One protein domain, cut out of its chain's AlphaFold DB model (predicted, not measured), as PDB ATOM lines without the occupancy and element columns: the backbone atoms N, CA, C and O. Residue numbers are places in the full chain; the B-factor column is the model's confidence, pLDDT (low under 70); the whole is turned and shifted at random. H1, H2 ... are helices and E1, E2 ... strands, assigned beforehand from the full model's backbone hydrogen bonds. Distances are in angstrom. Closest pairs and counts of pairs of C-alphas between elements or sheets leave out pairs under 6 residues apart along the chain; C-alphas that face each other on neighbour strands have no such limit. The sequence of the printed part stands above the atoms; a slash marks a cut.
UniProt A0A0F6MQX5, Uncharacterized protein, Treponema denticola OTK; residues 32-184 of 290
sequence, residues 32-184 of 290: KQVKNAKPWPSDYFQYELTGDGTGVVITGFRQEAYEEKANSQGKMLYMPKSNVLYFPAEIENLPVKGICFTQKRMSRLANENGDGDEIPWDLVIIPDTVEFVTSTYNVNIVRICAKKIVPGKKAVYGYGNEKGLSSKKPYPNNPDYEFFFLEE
ATOM      1  N   LYS A  32     105.582 117.329  64.204       59.53
ATOM      2  CA  LYS A  32     105.834 116.392  63.096       59.53
ATOM      3  C   LYS A  32     106.119 114.971  63.591       59.53
ATOM      4  O   LYS A  32     105.580 114.025  63.024       59.53
ATOM      5  N   GLN A  33     106.920 114.811  64.649       62.97
ATOM      6  CA  GLN A  33     107.190 113.498  65.251       62.97
ATOM      7  C   GLN A  33     105.929 112.876  65.863       62.97
ATOM      8  O   GLN A  33     105.665 111.702  65.620       62.97
ATOM      9  N   VAL A  34     105.114 113.660  66.577       70.00
ATOM     10  CA  VAL A  34     103.837 113.197  67.147       70.00
ATOM     11  C   VAL A  34     102.854 112.789  66.046       70.00
ATOM     12  O   VAL A  34     102.251 111.728  66.150       70.00
ATOM     13  N   LYS A  35     102.727 113.571  64.960       70.31
ATOM     14  CA  LYS A  35     101.801 113.274  63.843       70.31
ATOM     15  C   LYS A  35     102.053 111.924  63.166       70.31
ATOM     16  O   LYS A  35     101.110 111.313  62.676       70.31
ATOM     17  N   ASN A  36     103.305 111.470  63.134       79.12
ATOM     18  CA  ASN A  36     103.691 110.226  62.465       79.12
ATOM     19  C   ASN A  36     103.889 109.050  63.436       79.12
ATOM     20  O   ASN A  36     104.080 107.918  62.985       79.12
ATOM     21  N   ALA A  37     103.872 109.297  64.748       86.06
ATOM     22  CA  ALA A  37     104.036 108.255  65.748       86.06
ATOM     23  C   ALA A  37     102.786 107.367  65.812       86.06
ATOM     24  O   ALA A  37     101.653 107.847  65.794       86.06
ATOM     25  N   LYS A  38     102.998 106.054  65.933       92.06
ATOM     26  CA  LYS A  38     101.938 105.073  66.182       92.06
ATOM     27  C   LYS A  38     102.126 104.450  67.561       92.06
ATOM     28  O   LYS A  38     103.283 104.282  67.962       92.06
ATOM     29  N   PRO A  39     101.036 104.101  68.268       96.25
ATOM     30  CA  PRO A  39     101.154 103.339  69.495       96.25
ATOM     31  C   PRO A  39     101.903 102.037  69.249       96.25
ATOM     32  O   PRO A  39     101.781 101.423  68.184       96.25
ATOM     33  N   TRP A  40     102.701 101.635  70.225       96.38
ATOM     34  CA  TRP A  40     103.406 100.367  70.176       96.38
ATOM     35  C   TRP A  40     102.407  99.207  70.248       96.38
ATOM     36  O   TRP A  40     101.386  99.335  70.931       96.38
ATOM     37  N   PRO A  41     102.692  98.077  69.576       96.81
ATOM     38  CA  PRO A  41     101.872  96.878  69.692       96.81
ATOM     39  C   PRO A  41     101.712  96.454  71.155       96.81
ATOM     40  O   PRO A  41     102.674  96.511  71.922       96.81
ATOM     41  N   SER A  42     100.522  95.986  71.532       96.69
ATOM     42  CA  SER A  42     100.248  95.470  72.883       96.69
ATOM     43  C   SER A  42     101.211  94.353  73.287       96.69
ATOM     44  O   SER A  42     101.615  94.283  74.443       96.69
ATOM     45  N   ASP A  43     101.650  93.537  72.326       96.19
ATOM     46  CA  ASP A  43     102.570  92.412  72.537       96.19
ATOM     47  C   ASP A  43     103.976  92.852  72.975       96.19
ATOM     48  O   ASP A  43     104.805  92.023  73.332       96.19
ATOM     49  N   TYR A  44     104.273  94.156  72.973       95.50
ATOM     50  CA  TYR A  44     105.520  94.697  73.522       95.50
ATOM     51  C   TYR A  44     105.415  94.991  75.022       95.50
ATOM     52  O   TYR A  44     106.418  95.327  75.653       95.50
ATOM     53  N   PHE A  45     104.230  94.851  75.617       94.69
ATOM     54  CA  PHE A  45     103.965  95.227  76.999       94.69
ATOM     55  C   PHE A  45     103.543  94.037  77.853       94.69
ATOM     56  O   PHE A  45     102.794  93.154  77.432       94.69
ATOM     57  N   GLN A  46     104.026  94.026  79.091       93.88
ATOM     58  CA  GLN A  46     103.408  93.275  80.175       93.88
ATOM     59  C   GLN A  46     102.268  94.132  80.715       93.88
ATOM     60  O   GLN A  46     102.419  95.350  80.842       93.88
ATOM     61  N   TYR A  47     101.123  93.518  80.978       94.31
ATOM     62  CA  TYR A  47      99.954  94.237  81.445       94.31
ATOM     63  C   TYR A  47      99.021  93.334  82.240       94.31
ATOM     64  O   TYR A  47      99.002  92.117  82.063       94.31
ATOM     65  N   GLU A  48      98.244  93.965  83.109       93.31
ATOM     66  CA  GLU A  48      97.298  93.323  84.010       93.31
ATOM     67  C   GLU A  48      95.972  94.083  84.012       93.31
ATOM     68  O   GLU A  48      95.894  95.258  83.637       93.31
ATOM     69  N   LEU A  49      94.909  93.416  84.456       93.06
ATOM     70  CA  LEU A  49      93.622  94.060  84.662       93.06
ATOM     71  C   LEU A  49      93.687  94.965  85.903       93.06
ATOM     72  O   LEU A  49      94.201  94.577  86.954       93.06
ATOM     73  N   THR A  50      93.132  96.169  85.796       88.25
ATOM     74  CA  THR A  50      92.884  97.049  86.951       88.25
ATOM     75  C   THR A  50      92.084  96.323  88.035       88.25
ATOM     76  O   THR A  50      91.276  95.439  87.750       88.25
ATOM     77  N   GLY A  51      92.275  96.710  89.301       82.50
ATOM     78  CA  GLY A  51      91.618  96.039  90.431       82.50
ATOM     79  C   GLY A  51      90.083  96.084  90.407       82.50
ATOM     80  O   GLY A  51      89.454  95.241  91.039       82.50
ATOM     81  N   ASP A  52      89.486  97.038  89.687       85.31
ATOM     82  CA  ASP A  52      88.036  97.153  89.481       85.31
ATOM     83  C   ASP A  52      87.532  96.453  88.203       85.31
ATOM     84  O   ASP A  52      86.327  96.401  87.964       85.31
ATOM     85  N   GLY A  53      88.435  95.901  87.389       89.62
ATOM     86  CA  GLY A  53      88.104  95.192  86.158       89.62
ATOM     87  C   GLY A  53      87.774  96.075  84.952       89.62
ATOM     88  O   GLY A  53      87.341  95.549  83.931       89.62
ATOM     89  N   THR A  54      87.945  97.397  85.035       92.75
ATOM     90  CA  THR A  54      87.411  98.343  84.030       92.75
ATOM     91  C   THR A  54      88.439  98.862  83.022       92.75
ATOM     92  O   THR A  54      88.128  99.718  82.190       92.75
ATOM     93  N   GLY A  55      89.675  98.382  83.096       95.44
ATOM     94  CA  GLY A  55      90.770  98.809  82.232       95.44
ATOM     95  C   GLY A  55      92.060  98.043  82.489       95.44
ATOM     96  O   GLY A  55      92.107  97.148  83.335       95.44
ATOM     97  N   VAL A  56      93.114  98.429  81.779       96.50
ATOM     98  CA  VAL A  56      94.422  97.766  81.772       96.50
ATOM     99  C   VAL A  56      95.484  98.642  82.436       96.50
ATOM    100  O   VAL A  56      95.494  99.866  82.273       96.50
ATOM    101  N   VAL A  57      96.398  98.006  83.168       95.31
ATOM    102  CA  VAL A  57      97.629  98.608  83.688       95.31
ATOM    103  C   VAL A  57      98.816  97.983  82.970       95.31
ATOM    104  O   VAL A  57      99.013  96.776  83.046       95.31
ATOM    105  N   ILE A  58      99.621  98.794  82.284       95.19
ATOM    106  CA  ILE A  58     100.893  98.353  81.697       95.19
ATOM    107  C   ILE A  58     101.942  98.294  82.807       95.19
ATOM    108  O   ILE A  58     102.224  99.317  83.430       95.19
ATOM    109  N   THR A  59     102.527  97.122  83.044       91.06
ATOM    110  CA  THR A  59     103.451  96.853  84.162       91.06
ATOM    111  C   THR A  59     104.921  96.755  83.743       91.06
ATOM    112  O   THR A  59     105.829  96.752  84.575       91.06
ATOM    113  N   GLY A  60     105.191  96.708  82.439       89.19
ATOM    114  CA  GLY A  60     106.551  96.629  81.921       89.19
ATOM    115  C   GLY A  60     106.605  96.338  80.429       89.19
ATOM    116  O   GLY A  60     105.586  96.324  79.739       89.19
ATOM    117  N   PHE A  61     107.813  96.087  79.938       90.12
ATOM    118  CA  PHE A  61     108.059  95.671  78.562       90.12
ATOM    119  C   PHE A  61     108.259  94.155  78.493       90.12
ATOM    120  O   PHE A  61     108.842  93.553  79.398       90.12
ATOM    121  N   ARG A  62     107.791  93.526  77.415       91.44
ATOM    122  CA  ARG A  62     108.150  92.141  77.082       91.44
ATOM    123  C   ARG A  62     109.433  92.104  76.254       91.44
ATOM    124  O   ARG A  62     109.884  93.133  75.754       91.44
ATOM    125  N   GLN A  63     110.023  90.921  76.098       89.69
ATOM    126  CA  GLN A  63     111.264  90.736  75.341       89.69
ATOM    127  C   GLN A  63     111.125  91.205  73.884       89.69
ATOM    128  O   GLN A  63     112.061  91.757  73.315       89.69
ATOM    129  N   GLU A  64     109.934  91.073  73.307       92.38
ATOM    130  CA  GLU A  64     109.573  91.487  71.954       92.38
ATOM    131  C   GLU A  64     109.728  92.995  71.728       92.38
ATOM    132  O   GLU A  64     109.890  93.421  70.581       92.38
ATOM    133  N   ALA A  65     109.718  93.796  72.796       91.31
ATOM    134  CA  ALA A  65     109.973  95.230  72.743       91.31
ATOM    135  C   ALA A  65     111.445  95.567  72.463       91.31
ATOM    136  O   ALA A  65     111.745  96.693  72.056       91.31
ATOM    137  N   TYR A  66     112.350  94.610  72.685       89.94
ATOM    138  CA  TYR A  66     113.790  94.813  72.667       89.94
ATOM    139  C   TYR A  66     114.463  94.200  71.436       89.94
ATOM    140  O   TYR A  66     114.003  93.226  70.840       89.94
ATOM    141  N   GLU A  67     115.589  94.794  71.073       88.56
ATOM    142  CA  GLU A  67     116.593  94.275  70.159       88.56
ATOM    143  C   GLU A  67     117.956  94.253  70.854       88.56
ATOM    144  O   GLU A  67     118.246  95.054  71.746       88.56
ATOM    145  N   GLU A  68     118.799  93.320  70.439       86.19
ATOM    146  CA  GLU A  68     120.151  93.152  70.948       86.19
ATOM    147  C   GLU A  68     121.139  94.023  70.166       86.19
ATOM    148  O   GLU A  68     121.188  93.986  68.935       86.19
ATOM    149  N   LYS A  69     121.958  94.804  70.877       81.81
ATOM    150  CA  LYS A  69     122.920  95.725  70.267       81.81
ATOM    151  C   LYS A  69     124.255  95.733  71.001       81.81
ATOM    152  O   LYS A  69     124.309  96.002  72.197       81.81
ATOM    153  N   ALA A  70     125.346  95.515  70.271       79.69
ATOM    154  CA  ALA A  70     126.694  95.668  70.811       79.69
ATOM    155  C   ALA A  70     127.037  97.154  71.024       79.69
ATOM    156  O   ALA A  70     126.761  97.999  70.166       79.69
ATOM    157  N   ASN A  71     127.654  97.480  72.160       73.81
ATOM    158  CA  ASN A  71     128.201  98.809  72.427       73.81
ATOM    159  C   ASN A  71     129.689  98.916  72.036       73.81
ATOM    160  O   ASN A  71     130.316  97.936  71.634       73.81
ATOM    161  N   SER A  72     130.277 100.111  72.175       74.56
ATOM    162  CA  SER A  72     131.687 100.382  71.831       74.56
ATOM    163  C   SER A  72     132.707  99.582  72.651       74.56
ATOM    164  O   SER A  72     133.863  99.481  72.254       74.56
ATOM    165  N   GLN A  73     132.286  99.005  73.778       77.44
ATOM    166  CA  GLN A  73     133.091  98.131  74.633       77.44
ATOM    167  C   GLN A  73     132.857  96.640  74.328       77.44
ATOM    168  O   GLN A  73     133.331  95.788  75.074       77.44
ATOM    169  N   GLY A  74     132.097  96.310  73.277       74.38
ATOM    170  CA  GLY A  74     131.760  94.934  72.906       74.38
ATOM    171  C   GLY A  74     130.733  94.255  73.819       74.38
ATOM    172  O   GLY A  74     130.523  93.052  73.694       74.38
ATOM    173  N   LYS A  75     130.083  94.990  74.734       76.06
ATOM    174  CA  LYS A  75     129.011  94.452  75.589       76.06
ATOM    175  C   LYS A  75     127.676  94.484  74.850       76.06
ATOM    176  O   LYS A  75     127.382  95.459  74.158       76.06
ATOM    177  N   MET A  76     126.858  93.454  75.048       79.75
ATOM    178  CA  MET A  76     125.492  93.406  74.530       79.75
ATOM    179  C   MET A  76     124.551  94.228  75.412       79.75
ATOM    180  O   MET A  76     124.563  94.103  76.633       79.75
ATOM    181  N   LEU A  77     123.747  95.076  74.776       77.12
ATOM    182  CA  LEU A  77     122.699  95.881  75.390       77.12
ATOM    183  C   LEU A  77     121.354  95.515  74.769       77.12
ATOM    184  O   LEU A  77     121.267  95.288  73.564       77.12
ATOM    185  N   TYR A  78     120.305  95.540  75.583       81.25
ATOM    186  CA  TYR A  78     118.933  95.375  75.120       81.25
ATOM    187  C   TYR A  78     118.311  96.754  74.955       81.25
ATOM    188  O   TYR A  78     118.080  97.471  75.932       81.25
ATOM    189  N   MET A  79     118.090  97.141  73.705       82.25
ATOM    190  CA  MET A  79     117.531  98.438  73.348       82.25
ATOM    191  C   MET A  79     116.089  98.268  72.905       82.25
ATOM    192  O   MET A  79     115.794  97.345  72.154       82.25
ATOM    193  N   PRO A  80     115.174  99.150  73.311       88.06
ATOM    194  CA  PRO A  80     113.850  99.162  72.733       88.06
ATOM    195  C   PRO A  80     113.937  99.437  71.224       88.06
ATOM    196  O   PRO A  80     114.689 100.321  70.801       88.06
ATOM    197  N   LYS A  81     113.137  98.716  70.430       89.31
ATOM    198  CA  LYS A  81     113.129  98.748  68.948       89.31
ATOM    199  C   LYS A  81     112.819 100.115  68.326       89.31
ATOM    200  O   LYS A  81     112.931 100.301  67.118       89.31
ATOM    201  N   SER A  82     112.387 101.079  69.130       90.69
ATOM    202  CA  SER A  82     112.168 102.461  68.718       90.69
ATOM    203  C   SER A  82     112.625 103.414  69.820       90.69
ATOM    204  O   SER A  82     112.687 103.055  70.994       90.69
ATOM    205  N   ASN A  83     112.950 104.647  69.436       91.31
ATOM    206  CA  ASN A  83     113.304 105.729  70.355       91.31
ATOM    207  C   ASN A  83     112.086 106.558  70.783       91.31
ATOM    208  O   ASN A  83     112.215 107.445  71.628       91.31
ATOM    209  N   VAL A  84     110.928 106.311  70.169       94.25
ATOM    210  CA  VAL A  84     109.654 106.968  70.466       94.25
ATOM    211  C   VAL A  84     108.773 105.953  71.168       94.25
ATOM    212  O   VAL A  84     108.321 105.009  70.525       94.25
ATOM    213  N   LEU A  85     108.531 106.146  72.462       95.06
ATOM    214  CA  LEU A  85     107.641 105.312  73.259       95.06
ATOM    215  C   LEU A  85     106.234 105.892  73.210       95.06
ATOM    216  O   LEU A  85     105.953 106.905  73.845       95.06
ATOM    217  N   TYR A  86     105.345 105.245  72.467       96.62
ATOM    218  CA  TYR A  86     103.936 105.616  72.434       96.62
ATOM    219  C   TYR A  86     103.124 104.469  73.025       96.62
ATOM    220  O   TYR A  86     102.971 103.425  72.395       96.62
ATOM    221  N   PHE A  87     102.625 104.660  74.245       97.44
ATOM    222  CA  PHE A  87     101.763 103.673  74.884       97.44
ATOM    223  C   PHE A  87     100.430 103.532  74.129       97.44
ATOM    224  O   PHE A  87      99.879 104.539  73.676       97.44
ATOM    225  N   PRO A  88      99.888 102.312  73.988       97.88
ATOM    226  CA  PRO A  88      98.544 102.115  73.462       97.88
ATOM    227  C   PRO A  88      97.503 102.717  74.407       97.88
ATOM    228  O   PRO A  88      97.640 102.648  75.625       97.88
ATOM    229  N   ALA A  89      96.461 103.325  73.839       97.81
ATOM    230  CA  ALA A  89      95.318 103.832  74.602       97.81
ATOM    231  C   ALA A  89      94.349 102.709  75.014       97.81
ATOM    232  O   ALA A  89      93.548 102.877  75.930       97.81
ATOM    233  N   GLU A  90      94.427 101.566  74.334       98.00
ATOM    234  CA  GLU A  90      93.543 100.420  74.498       98.00
ATOM    235  C   GLU A  90      94.330  99.126  74.262       98.00
ATOM    236  O   GLU A  90      95.181  99.068  73.372       98.00
ATOM    237  N   ILE A  91      94.053  98.101  75.063       97.94
ATOM    238  CA  ILE A  91      94.565  96.738  74.904       97.94
ATOM    239  C   ILE A  91      93.366  95.803  75.069       97.94
ATOM    240  O   ILE A  91      92.623  95.933  76.036       97.94
ATOM    241  N   GLU A  92      93.153  94.891  74.118       96.44
ATOM    242  CA  GLU A  92      92.042  93.921  74.148       96.44
ATOM    243  C   GLU A  92      90.645  94.558  74.345       96.44
ATOM    244  O   GLU A  92      89.792  94.023  75.049       96.44
ATOM    245  N   ASN A  93      90.386  95.706  73.703       96.38
ATOM    246  CA  ASN A  93      89.151  96.500  73.848       96.38
ATOM    247  C   ASN A  93      88.913  97.080  75.256       96.38
ATOM    248  O   ASN A  93      87.807  97.522  75.573       96.38
ATOM    249  N   LEU A  94      89.937  97.088  76.111       97.81
ATOM    250  CA  LEU A  94      89.910  97.725  77.421       97.81
ATOM    251  C   LEU A  94      90.830  98.951  77.433       97.81
ATOM    252  O   LEU A  94      91.962  98.882  76.942       97.81
ATOM    253  N   PRO A  95      90.396 100.080  78.021       98.25
ATOM    254  CA  PRO A  95      91.212 101.283  78.062       98.25
ATOM    255  C   PRO A  95      92.457 101.056  78.919       98.25
ATOM    256  O   PRO A  95      92.375 100.529  80.032       98.25
ATOM    257  N   VAL A  96      93.610 101.518  78.442       97.94
ATOM    258  CA  VAL A  96      94.820 101.589  79.262       97.94
ATOM    259  C   VAL A  96      94.657 102.755  80.227       97.94
ATOM    260  O   VAL A  96      94.722 103.920  79.828       97.94
ATOM    261  N   LYS A  97      94.419 102.419  81.496       95.75
ATOM    262  CA  LYS A  97      94.198 103.361  82.599       95.75
ATOM    263  C   LYS A  97      95.462 103.634  83.400       95.75
ATOM    264  O   LYS A  97      95.564 104.680  84.035       95.75
ATOM    265  N   GLY A  98      96.423 102.715  83.378       94.19
ATOM    266  CA  GLY A  98      97.605 102.793  84.225       94.19
ATOM    267  C   GLY A  98      98.895 102.459  83.500       94.19
ATOM    268  O   GLY A  98      98.933 101.563  82.659       94.19
ATOM    269  N   ILE A  99      99.968 103.142  83.885       94.44
ATOM    270  CA  ILE A  99     101.342 102.761  83.555       94.44
ATOM    271  C   ILE A  99     102.103 102.629  84.874       94.44
ATOM    272  O   ILE A  99     102.220 103.593  85.626       94.44
ATOM    273  N   CYS A 100     102.619 101.441  85.164       90.94
ATOM    274  CA  CYS A 100     103.365 101.122  86.373       90.94
ATOM    275  C   CYS A 100     104.691 100.458  85.999       90.94
ATOM    276  O   CYS A 100     104.733  99.260  85.763       90.94
ATOM    277  N   PHE A 101     105.793 101.203  85.951       84.31
ATOM    278  CA  PHE A 101     107.081 100.617  85.569       84.31
ATOM    279  C   PHE A 101     107.880 100.124  86.784       84.31
ATOM    280  O   PHE A 101     107.982 100.787  87.816       84.31
ATOM    281  N   THR A 102     108.513  98.964  86.640       78.00
ATOM    282  CA  THR A 102     109.338  98.315  87.678       78.00
ATOM    283  C   THR A 102     110.799  98.771  87.677       78.00
ATOM    284  O   THR A 102     111.591  98.348  88.516       78.00
ATOM    285  N   GLN A 103     111.176  99.626  86.726       76.31
ATOM    286  CA  GLN A 103     112.539 100.130  86.557       76.31
ATOM    287  C   GLN A 103     112.790 101.376  87.415       76.31
ATOM    288  O   GLN A 103     111.869 102.135  87.713       76.31
ATOM    289  N   LYS A 104     114.061 101.637  87.752       79.50
ATOM    290  CA  LYS A 104     114.479 102.850  88.478       79.50
ATOM    291  C   LYS A 104     114.024 104.134  87.804       79.50
ATOM    292  O   LYS A 104     113.566 105.054  88.482       79.50
ATOM    293  N   ARG A 105     114.174 104.184  86.482       82.00
ATOM    294  CA  ARG A 105     113.696 105.253  85.610       82.00
ATOM    295  C   ARG A 105     113.173 104.641  84.321       82.00
ATOM    296  O   ARG A 105     113.738 103.666  83.833       82.00
ATOM    297  N   MET A 106     112.132 105.235  83.748       87.31
ATOM    298  CA  MET A 106     111.658 104.888  82.412       87.31
ATOM    299  C   MET A 106     112.613 105.489  81.372       87.31
ATOM    300  O   MET A 106     112.415 106.613  80.906       87.31
ATOM    301  N   SER A 107     113.672 104.747  81.047       86.25
ATOM    302  CA  SER A 107     114.695 105.098  80.053       86.25
ATOM    303  C   SER A 107     114.774 104.035  78.954       86.25
ATOM    304  O   SER A 107     114.044 103.043  78.985       86.25
ATOM    305  N   ARG A 108     115.636 104.242  77.955       85.75
ATOM    306  CA  ARG A 108     115.859 103.264  76.882       85.75
ATOM    307  C   ARG A 108     116.908 102.208  77.202       85.75
ATOM    308  O   ARG A 108     117.033 101.255  76.446       85.75
ATOM    309  N   LEU A 109     117.681 102.363  78.270       75.56
ATOM    310  CA  LEU A 109     118.642 101.340  78.665       75.56
ATOM    311  C   LEU A 109     117.993 100.378  79.650       75.56
ATOM    312  O   LEU A 109     117.599 100.774  80.743       75.56
ATOM    313  N   ALA A 110     117.936  99.104  79.273       59.53
ATOM    314  CA  ALA A 110     117.716  98.018  80.210       59.53
ATOM    315  C   ALA A 110     119.087  97.514  80.683       59.53
ATOM    316  O   ALA A 110     119.697  96.668  80.032       59.53
ATOM    317  N   ASN A 111     119.620  98.059  81.779       55.50
ATOM    318  CA  ASN A 111     120.690  97.393  82.521       55.50
ATOM    319  C   ASN A 111     120.110  96.783  83.804       55.50
ATOM    320  O   ASN A 111     119.357  97.411  84.540       55.50
ATOM    321  N   GLU A 112     120.469  95.530  84.068       42.03
ATOM    322  CA  GLU A 112     120.042  94.768  85.251       42.03
ATOM    323  C   GLU A 112     120.511  95.396  86.577       42.03
ATOM    324  O   GLU A 112     119.864  95.227  87.607       42.03
ATOM    325  N   ASN A 113     121.588  96.190  86.533       46.88
ATOM    326  CA  ASN A 113     122.221  96.787  87.711       46.88
ATOM    327  C   ASN A 113     121.905  98.281  87.912       46.88
ATOM    328  O   ASN A 113     122.318  98.853  88.912       46.88
ATOM    329  N   GLY A 114     121.205  98.948  86.982       49.22
ATOM    330  CA  GLY A 114     120.915 100.387  87.099       49.22
ATOM    331  C   GLY A 114     122.134 101.322  86.994       49.22
ATOM    332  O   GLY A 114     121.980 102.523  87.224       49.22
ATOM    333  N   ASP A 115     123.312 100.790  86.638       42.06
ATOM    334  CA  ASP A 115     124.589 101.506  86.536       42.06
ATOM    335  C   ASP A 115     125.022 101.684  85.066       42.06
ATOM    336  O   ASP A 115     125.334 100.719  84.358       42.06
ATOM    337  N   GLY A 116     124.990 102.930  84.584       54.22
ATOM    338  CA  GLY A 116     125.359 103.346  83.224       54.22
ATOM    339  C   GLY A 116     124.682 104.663  82.817       54.22
ATOM    340  O   GLY A 116     123.666 105.033  83.405       54.22
ATOM    341  N   ASP A 117     125.236 105.365  81.823       59.19
ATOM    342  CA  ASP A 117     124.651 106.601  81.280       59.19
ATOM    343  C   ASP A 117     123.301 106.294  80.624       59.19
ATOM    344  O   ASP A 117     123.252 105.672  79.566       59.19
ATOM    345  N   GLU A 118     122.199 106.696  81.253       75.69
ATOM    346  CA  GLU A 118     120.849 106.441  80.752       75.69
ATOM    347  C   GLU A 118     120.604 107.104  79.391       75.69
ATOM    348  O   GLU A 118     120.929 108.271  79.174       75.69
ATOM    349  N   ILE A 119     119.960 106.377  78.475       85.94
ATOM    350  CA  ILE A 119     119.584 106.913  77.167       85.94
ATOM    351  C   ILE A 119     118.142 107.422  77.263       85.94
ATOM    352  O   ILE A 119     117.232 106.612  77.479       85.94
ATOM    353  N   PRO A 120     117.893 108.733  77.094       91.50
ATOM    354  CA  PRO A 120     116.537 109.255  77.094       91.50
ATOM    355  C   PRO A 120     115.766 108.772  75.861       91.50
ATOM    356  O   PRO A 120     116.320 108.604  74.770       91.50
ATOM    357  N   TRP A 121     114.459 108.591  76.022       93.56
ATOM    358  CA  TRP A 121     113.541 108.489  74.891       93.56
ATOM    359  C   TRP A 121     113.578 109.782  74.071       93.56
ATOM    360  O   TRP A 121     113.638 110.871  74.639       93.56
ATOM    361  N   ASP A 122     113.513 109.693  72.742       93.94
ATOM    362  CA  ASP A 122     113.373 110.899  71.916       93.94
ATOM    363  C   ASP A 122     111.999 111.545  72.155       93.94
ATOM    364  O   ASP A 122     111.876 112.768  72.190       93.94
ATOM    365  N   LEU A 123     110.976 110.717  72.380       94.62
ATOM    366  CA  LEU A 123     109.622 111.145  72.700       94.62
ATOM    367  C   LEU A 123     108.892 110.058  73.497       94.62
ATOM    368  O   LEU A 123     108.928 108.888  73.122       94.62
ATOM    369  N   VAL A 124     108.191 110.457  74.557       96.25
ATOM    370  CA  VAL A 124     107.224 109.618  75.276       96.25
ATOM    371  C   VAL A 124     105.827 110.193  75.078       96.25
ATOM    372  O   VAL A 124     105.613 111.379  75.318       96.25
ATOM    373  N   ILE A 125     104.869 109.365  74.667       97.06
ATOM    374  CA  ILE A 125     103.463 109.744  74.503       97.06
ATOM    375  C   ILE A 125     102.616 108.895  75.444       97.06
ATOM    376  O   ILE A 125     102.553 107.672  75.302       97.06
ATOM    377  N   ILE A 126     101.965 109.564  76.396       97.12
ATOM    378  CA  ILE A 126     101.047 108.961  77.362       97.12
ATOM    379  C   ILE A 126      99.615 109.284  76.905       97.12
ATOM    380  O   ILE A 126      99.264 110.462  76.837       97.12
ATOM    381  N   PRO A 127      98.789 108.278  76.568       97.00
ATOM    382  CA  PRO A 127      97.414 108.488  76.128       97.00
ATOM    383  C   PRO A 127      96.537 109.200  77.160       97.00
ATOM    384  O   PRO A 127      96.696 109.022  78.365       97.00
ATOM    385  N   ASP A 128      95.520 109.919  76.682       96.00
ATOM    386  CA  ASP A 128      94.527 110.598  77.531       96.00
ATOM    387  C   ASP A 128      93.623 109.630  78.323       96.00
ATOM    388  O   ASP A 128      92.904 110.059  79.229       96.00
ATOM    389  N   THR A 129      93.638 108.335  77.983       96.50
ATOM    390  CA  THR A 129      92.980 107.267  78.753       96.50
ATOM    391  C   THR A 129      93.715 106.949  80.050       96.50
ATOM    392  O   THR A 129      93.096 106.423  80.969       96.50
ATOM    393  N   VAL A 130      95.007 107.283  80.142       95.81
ATOM    394  CA  VAL A 130      95.832 106.998  81.314       95.81
ATOM    395  C   VAL A 130      95.450 107.939  82.451       95.81
ATOM    396  O   VAL A 130      95.549 109.161  82.346       95.81
ATOM    397  N   GLU A 131      95.029 107.346  83.558       92.50
ATOM    398  CA  GLU A 131      94.623 108.006  84.794       92.50
ATOM    399  C   GLU A 131      95.808 108.143  85.761       92.50
ATOM    400  O   GLU A 131      95.892 109.116  86.512       92.50
ATOM    401  N   PHE A 132      96.769 107.213  85.721       90.56
ATOM    402  CA  PHE A 132      97.962 107.272  86.563       90.56
ATOM    403  C   PHE A 132      99.229 106.735  85.889       90.56
ATOM    404  O   PHE A 132      99.203 105.792  85.099       90.56
ATOM    405  N   VAL A 133     100.361 107.316  86.280       92.00
ATOM    406  CA  VAL A 133     101.713 106.839  85.981       92.00
ATOM    407  C   VAL A 133     102.459 106.683  87.301       92.00
ATOM    408  O   VAL A 133     102.509 107.621  88.098       92.00
ATOM    409  N   THR A 134     103.024 105.503  87.544       88.56
ATOM    410  CA  THR A 134     103.666 105.131  88.810       88.56
ATOM    411  C   THR A 134     104.887 104.223  88.603       88.56
ATOM    412  O   THR A 134     105.127 103.729  87.501       88.56
ATOM    413  N   SER A 135     105.657 103.993  89.670       84.44
ATOM    414  CA  SER A 135     106.723 102.996  89.736       84.44
ATOM    415  C   SER A 135     106.638 102.138  90.999       84.44
ATOM    416  O   SER A 135     106.299 102.642  92.066       84.44
ATOM    417  N   THR A 136     107.004 100.858  90.889       78.88
ATOM    418  CA  THR A 136     107.223  99.964  92.042       78.88
ATOM    419  C   THR A 136     108.684  99.913  92.500       78.88
ATOM    420  O   THR A 136     108.947  99.418  93.592       78.88
ATOM    421  N   TYR A 137     109.637 100.442  91.718       74.75
ATOM    422  CA  TYR A 137     111.068 100.419  92.061       74.75
ATOM    423  C   TYR A 137     111.393 101.327  93.247       74.75
ATOM    424  O   TYR A 137     111.950 100.909  94.258       74.75
ATOM    425  N   ASN A 138     111.064 102.609  93.104       71.19
ATOM    426  CA  ASN A 138     111.131 103.579  94.179       71.19
ATOM    427  C   ASN A 138     109.735 104.122  94.307       71.19
ATOM    428  O   ASN A 138     109.322 105.020  93.575       71.19
ATOM    429  N   VAL A 139     109.021 103.521  95.241       67.69
ATOM    430  CA  VAL A 139     107.607 103.768  95.370       67.69
ATOM    431  C   VAL A 139     107.316 105.252  95.619       67.69
ATOM    432  O   VAL A 139     106.285 105.750  95.214       67.69
ATOM    433  N   ASN A 140     108.251 106.030  96.156       75.00
ATOM    434  CA  ASN A 140     107.987 107.433  96.448       75.00
ATOM    435  C   ASN A 140     107.994 108.356  95.220       75.00
ATOM    436  O   ASN A 140     107.519 109.477  95.352       75.00
ATOM    437  N   ILE A 141     108.553 107.960  94.066       80.88
ATOM    438  CA  ILE A 141     108.785 108.913  92.969       80.88
ATOM    439  C   ILE A 141     108.885 108.279  91.577       80.88
ATOM    440  O   ILE A 141     109.607 107.309  91.343       80.88
ATOM    441  N   VAL A 142     108.186 108.888  90.620       88.12
ATOM    442  CA  VAL A 142     108.164 108.506  89.204       88.12
ATOM    443  C   VAL A 142     109.297 109.185  88.460       88.12
ATOM    444  O   VAL A 142     109.381 110.405  88.438       88.12
ATOM    445  N   ARG A 143     110.148 108.411  87.790       89.94
ATOM    446  CA  ARG A 143     111.272 108.947  87.018       89.94
ATOM    447  C   ARG A 143     111.123 108.633  85.539       89.94
ATOM    448  O   ARG A 143     111.060 107.461  85.171       89.94
ATOM    449  N   ILE A 144     111.093 109.664  84.697       92.50
ATOM    450  CA  ILE A 144     110.979 109.519  83.238       92.50
ATOM    451  C   ILE A 144     112.167 110.195  82.563       92.50
ATOM    452  O   ILE A 144     112.397 111.385  82.767       92.50
ATOM    453  N   CYS A 145     112.892 109.444  81.734       93.06
ATOM    454  CA  CYS A 145     114.045 109.942  80.989       93.06
ATOM    455  C   CYS A 145     113.662 110.115  79.524       93.06
ATOM    456  O   CYS A 145     113.551 109.139  78.780       93.06
ATOM    457  N   ALA A 146     113.452 111.356  79.101       94.06
ATOM    458  CA  ALA A 146     113.022 111.658  77.747       94.06
ATOM    459  C   ALA A 146     113.441 113.067  77.343       94.06
ATOM    460  O   ALA A 146     113.413 113.984  78.154       94.06
ATOM    461  N   LYS A 147     113.740 113.258  76.061       94.38
ATOM    462  CA  LYS A 147     113.919 114.586  75.470       94.38
ATOM    463  C   LYS A 147     112.593 115.328  75.387       94.38
ATOM    464  O   LYS A 147     112.551 116.542  75.553       94.38
ATOM    465  N   LYS A 148     111.497 114.606  75.140       94.25
ATOM    466  CA  LYS A 148     110.148 115.171  75.014       94.25
ATOM    467  C   LYS A 148     109.116 114.241  75.624       94.25
ATOM    468  O   LYS A 148     109.215 113.021  75.487       94.25
ATOM    469  N   ILE A 149     108.103 114.818  76.261       94.50
ATOM    470  CA  ILE A 149     106.983 114.076  76.841       94.50
ATOM    471  C   ILE A 149     105.684 114.769  76.434       94.50
ATOM    472  O   ILE A 149     105.529 115.972  76.627       94.50
ATOM    473  N   VAL A 150     104.742 113.989  75.909       95.62
ATOM    474  CA  VAL A 150     103.331 114.361  75.794       95.62
ATOM    475  C   VAL A 150     102.608 113.681  76.958       95.62
ATOM    476  O   VAL A 150     102.362 112.471  76.888       95.62
ATOM    477  N   PRO A 151     102.347 114.400  78.066       93.81
ATOM    478  CA  PRO A 151     101.665 113.824  79.214       93.81
ATOM    479  C   PRO A 151     100.190 113.579  78.881       93.81
ATOM    480  O   PRO A 151      99.569 114.378  78.181       93.81
ATOM    481  N   GLY A 152      99.620 112.504  79.421       94.19
ATOM    482  CA  GLY A 152      98.186 112.257  79.304       94.19
ATOM    483  C   GLY A 152      97.419 113.303  80.106       94.19
ATOM    484  O   GLY A 152      97.766 113.579  81.257       94.19
ATOM    485  N   LYS A 153      96.354 113.877  79.541       91.75
ATOM    486  CA  LYS A 153      95.607 114.978  80.186       91.75
ATOM    487  C   LYS A 153      95.028 114.623  81.556       91.75
ATOM    488  O   LYS A 153      94.822 115.503  82.389       91.75
ATOM    489  N   LYS A 154      94.734 113.339  81.778       90.69
ATOM    490  CA  LYS A 154      94.179 112.806  83.032       90.69
ATOM    491  C   LYS A 154      95.229 112.149  83.923       90.69
ATOM    492  O   LYS A 154      94.908 111.804  85.055       90.69
ATOM    493  N   ALA A 155      96.459 111.998  83.436       91.25
ATOM    494  CA  ALA A 155      97.478 111.219  84.111       91.25
ATOM    495  C   ALA A 155      97.975 111.947  85.362       91.25
ATOM    496  O   ALA A 155      98.501 113.062  85.294       91.25
ATOM    497  N   VAL A 156      97.828 111.301  86.513       89.44
ATOM    498  CA  VAL A 156      98.482 111.699  87.761       89.44
ATOM    499  C   VAL A 156      99.791 110.926  87.898       89.44
ATOM    500  O   VAL A 156      99.830 109.719  87.680       89.44
ATOM    501  N   TYR A 157     100.867 111.616  88.271       88.44
ATOM    502  CA  TYR A 157     102.201 111.031  88.409       88.44
ATOM    503  C   TYR A 157     102.592 110.986  89.883       88.44
ATOM    504  O   TYR A 157     102.564 112.023  90.551       88.44
ATOM    505  N   GLY A 158     102.978 109.815  90.388       82.81
ATOM    506  CA  GLY A 158     103.448 109.703  91.767       82.81
ATOM    507  C   GLY A 158     103.497 108.276  92.296       82.81
ATOM    508  O   GLY A 158     103.598 107.318  91.533       82.81
ATOM    509  N   TYR A 159     103.428 108.157  93.623       78.31
ATOM    510  CA  TYR A 159     103.563 106.893  94.344       78.31
ATOM    511  C   TYR A 159     102.449 105.898  94.051       78.31
ATOM    512  O   TYR A 159     101.268 106.185  94.258       78.31
ATOM    513  N   GLY A 160     102.837 104.676  93.708       75.00
ATOM    514  CA  GLY A 160     101.934 103.560  93.496       75.00
ATOM    515  C   GLY A 160     102.545 102.182  93.685       75.00
ATOM    516  O   GLY A 160     103.670 102.011  94.140       75.00
ATOM    517  N   ASN A 161     101.707 101.206  93.378       74.88
ATOM    518  CA  ASN A 161     101.922  99.774  93.334       74.88
ATOM    519  C   ASN A 161     101.481  99.263  91.945       74.88
ATOM    520  O   ASN A 161     101.033 100.040  91.099       74.88
ATOM    521  N   GLU A 162     101.570  97.953  91.728       68.12
ATOM    522  CA  GLU A 162     101.186  97.288  90.472       68.12
ATOM    523  C   GLU A 162      99.738  97.563  90.010       68.12
ATOM    524  O   GLU A 162      99.452  97.514  88.818       68.12
ATOM    525  N   LYS A 163      98.831  97.927  90.927       71.62
ATOM    526  CA  LYS A 163      97.404  98.195  90.676       71.62
ATOM    527  C   LYS A 163      97.048  99.684  90.665       71.62
ATOM    528  O   LYS A 163      95.866 100.021  90.604       71.62
ATOM    529  N   GLY A 164      98.037 100.576  90.739       75.81
ATOM    530  CA  GLY A 164      97.846 102.028  90.739       75.81
ATOM    531  C   GLY A 164      98.394 102.715  91.978       75.81
ATOM    532  O   GLY A 164      99.357 102.257  92.572       75.81
ATOM    533  N   LEU A 165      97.850 103.868  92.355       72.31
ATOM    534  CA  LEU A 165      98.481 104.709  93.378       72.31
ATOM    535  C   LEU A 165      98.424 104.119  94.809       72.31
ATOM    536  O   LEU A 165      97.497 103.414  95.197       72.31
ATOM    537  N   SER A 166      99.441 104.491  95.595       67.81
ATOM    538  CA  SER A 166      99.802 104.161  96.988       67.81
ATOM    539  C   SER A 166      98.681 104.019  98.000       67.81
ATOM    540  O   SER A 166      98.681 103.215  98.933       67.81
ATOM    541  N   SER A 167      97.773 104.978  97.906       57.72
ATOM    542  CA  SER A 167      97.139 105.530  99.087       57.72
ATOM    543  C   SER A 167      95.680 105.853  98.846       57.72
ATOM    544  O   SER A 167      95.334 106.598  97.935       57.72
ATOM    545  N   LYS A 168      94.846 105.435  99.802       53.38
ATOM    546  CA  LYS A 168      93.458 105.884 100.001       53.38
ATOM    547  C   LYS A 168      93.324 107.370 100.397       53.38
ATOM    548  O   LYS A 168      92.275 107.775 100.885       53.38
ATOM    549  N   LYS A 169      94.372 108.186 100.249       47.88
ATOM    550  CA  LYS A 169      94.305 109.640 100.432       47.88
ATOM    551  C   LYS A 169      94.513 110.310  99.078       47.88
ATOM    552  O   LYS A 169      95.486 109.974  98.404       47.88
ATOM    553  N   PRO A 170      93.638 111.245  98.677       45.09
ATOM    554  CA  PRO A 170      93.887 112.038  97.493       45.09
ATOM    555  C   PRO A 170      95.115 112.902  97.799       45.09
ATOM    556  O   PRO A 170      95.094 113.703  98.733       45.09
ATOM    557  N   TYR A 171      96.187 112.744  97.026       55.75
ATOM    558  CA  TYR A 171      97.292 113.701  96.996       55.75
ATOM    559  C   TYR A 171      97.150 114.569  95.741       55.75
ATOM    560  O   TYR A 171      97.943 114.438  94.813       55.75
ATOM    561  N   PRO A 172      96.136 115.453  95.657       48.06
ATOM    562  CA  PRO A 172      95.887 116.220  94.440       48.06
ATOM    563  C   PRO A 172      96.995 117.241  94.138       48.06
ATOM    564  O   PRO A 172      97.002 117.822  93.059       48.06
ATOM    565  N   ASN A 173      97.933 117.470  95.064       54.25
ATOM    566  CA  ASN A 173      98.795 118.645  95.029       54.25
ATOM    567  C   ASN A 173     100.277 118.356  95.293       54.25
ATOM    568  O   ASN A 173     100.964 119.287  95.669       54.25
ATOM    569  N   ASN A 174     100.803 117.140  95.136       60.31
ATOM    570  CA  ASN A 174     102.260 116.938  95.141       60.31
ATOM    571  C   ASN A 174     102.654 115.887  94.099       60.31
ATOM    572  O   ASN A 174     102.645 114.703  94.421       60.31
ATOM    573  N   PRO A 175     102.951 116.276  92.848       63.84
ATOM    574  CA  PRO A 175     103.577 115.348  91.935       63.84
ATOM    575  C   PRO A 175     104.963 114.992  92.470       63.84
ATOM    576  O   PRO A 175     105.855 115.837  92.603       63.84
ATOM    577  N   ASP A 176     105.142 113.712  92.751       78.00
ATOM    578  CA  ASP A 176     106.450 113.120  92.969       78.00
ATOM    579  C   ASP A 176     106.871 112.486  91.644       78.00
ATOM    580  O   ASP A 176     106.911 111.266  91.489       78.00
ATOM    581  N   TYR A 177     107.103 113.350  90.651       88.62
ATOM    582  CA  TYR A 177     107.801 112.982  89.428       88.62
ATOM    583  C   TYR A 177     109.124 113.730  89.312       88.62
ATOM    584  O   TYR A 177     109.269 114.866  89.768       88.62
ATOM    585  N   GLU A 178     110.060 113.083  88.638       91.38
ATOM    586  CA  GLU A 178     111.316 113.637  88.167       91.38
ATOM    587  C   GLU A 178     111.380 113.393  86.660       91.38
ATOM    588  O   GLU A 178     111.322 112.248  86.193       91.38
ATOM    589  N   PHE A 179     111.493 114.468  85.888       93.50
ATOM    590  CA  PHE A 179     111.756 114.376  84.458       93.50
ATOM    591  C   PHE A 179     113.224 114.655  84.183       93.50
ATOM    592  O   PHE A 179     113.773 115.644  84.660       93.50
ATOM    593  N   PHE A 180     113.849 113.779  83.404       93.12
ATOM    594  CA  PHE A 180     115.262 113.853  83.060       93.12
ATOM    595  C   PHE A 180     115.441 114.137  81.570       93.12
ATOM    596  O   PHE A 180     114.759 113.525  80.747       93.12
ATOM    597  N   PHE A 181     116.410 114.994  81.239       94.31
ATOM    598  CA  PHE A 181     116.894 115.256  79.873       94.31
ATOM    599  C   PHE A 181     115.914 115.962  78.928       94.31
ATOM    600  O   PHE A 181     116.150 115.994  77.720       94.31
ATOM    601  N   LEU A 182     114.833 116.543  79.456       95.06
ATOM    602  CA  LEU A 182     113.844 117.245  78.641       95.06
ATOM    603  C   LEU A 182     114.479 118.415  77.882       95.06
ATOM    604  O   LEU A 182     115.146 119.258  78.469       95.06
ATOM    605  N   GLU A 183     114.214 118.499  76.586       93.94
ATOM    606  CA  GLU A 183     114.566 119.621  75.712       93.94
ATOM    607  C   GLU A 183     113.426 120.653  75.641       93.94
ATOM    608  O   GLU A 183     113.641 121.806  75.274       93.94
ATOM    609  N   GLU A 184     112.208 120.247  76.014       90.75
ATOM    610  CA  GLU A 184     111.007 121.085  76.039       90.75
ATOM    611  C   GLU A 184     110.366 121.042  77.427       90.75
ATOM    612  O   GLU A 184     110.135 119.971  77.994       90.75
TER     613      GLU A 184
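What this domain is: This is residues 32 to 184 of the 290 residues of an uncharacterized protein of Treponema denticola OTK (UniProt A0A0F6MQX5). With little regular structure, this is a compact body of loops, a strongly twisted sheet, E1 E2 E6 E8, and the short strand pairs E5, E7 and E9, E10; the hairpin E3 and E4 reaches out at one end. The 153 printed residues hold helix H1, then ten strands, mostly strand, with 52 residues in named elements; the four-stranded sheet is mixed, the radius of gyration of the C-alphas 15.1 A, the spans 48 by 31 by 29 A.

Where its parts are: Find C-alpha 45 at (103.965, 95.227, 76.999), where E1, residues 45 to 49, begins; E2 is 56 to 61, E6 94 to 101, 19.2 A long, and E8 132 to 135. Look next for E3, 66 to 70, E4, 76 to 80, E5, 84 to 86, E7, 123 to 125, E9, 142 to 145, H1, 32 to 36, and E10, 177 to 180, ending at (115.262, 113.853, 83.060).

How they stand to each other: Hairpin E1 and E2 is antiparallel, N 46 to O 60 2.9 A; E2 and E6 are parallel, N 58 to O 98 2.9 A, as are E6 and E8, N 134 to O 99 2.8 A. E6 bends by 57 degrees at residue 97. H1, with every O i to N i+4 pair within hydrogen-bond range, is not on this sheet.

The domain as a whole: The printed part has no cut; the links E6 to E7 and E9 to E10 are long. Confidence is under 70 at 22 residues, among them 110 to 117 and 166 to 175.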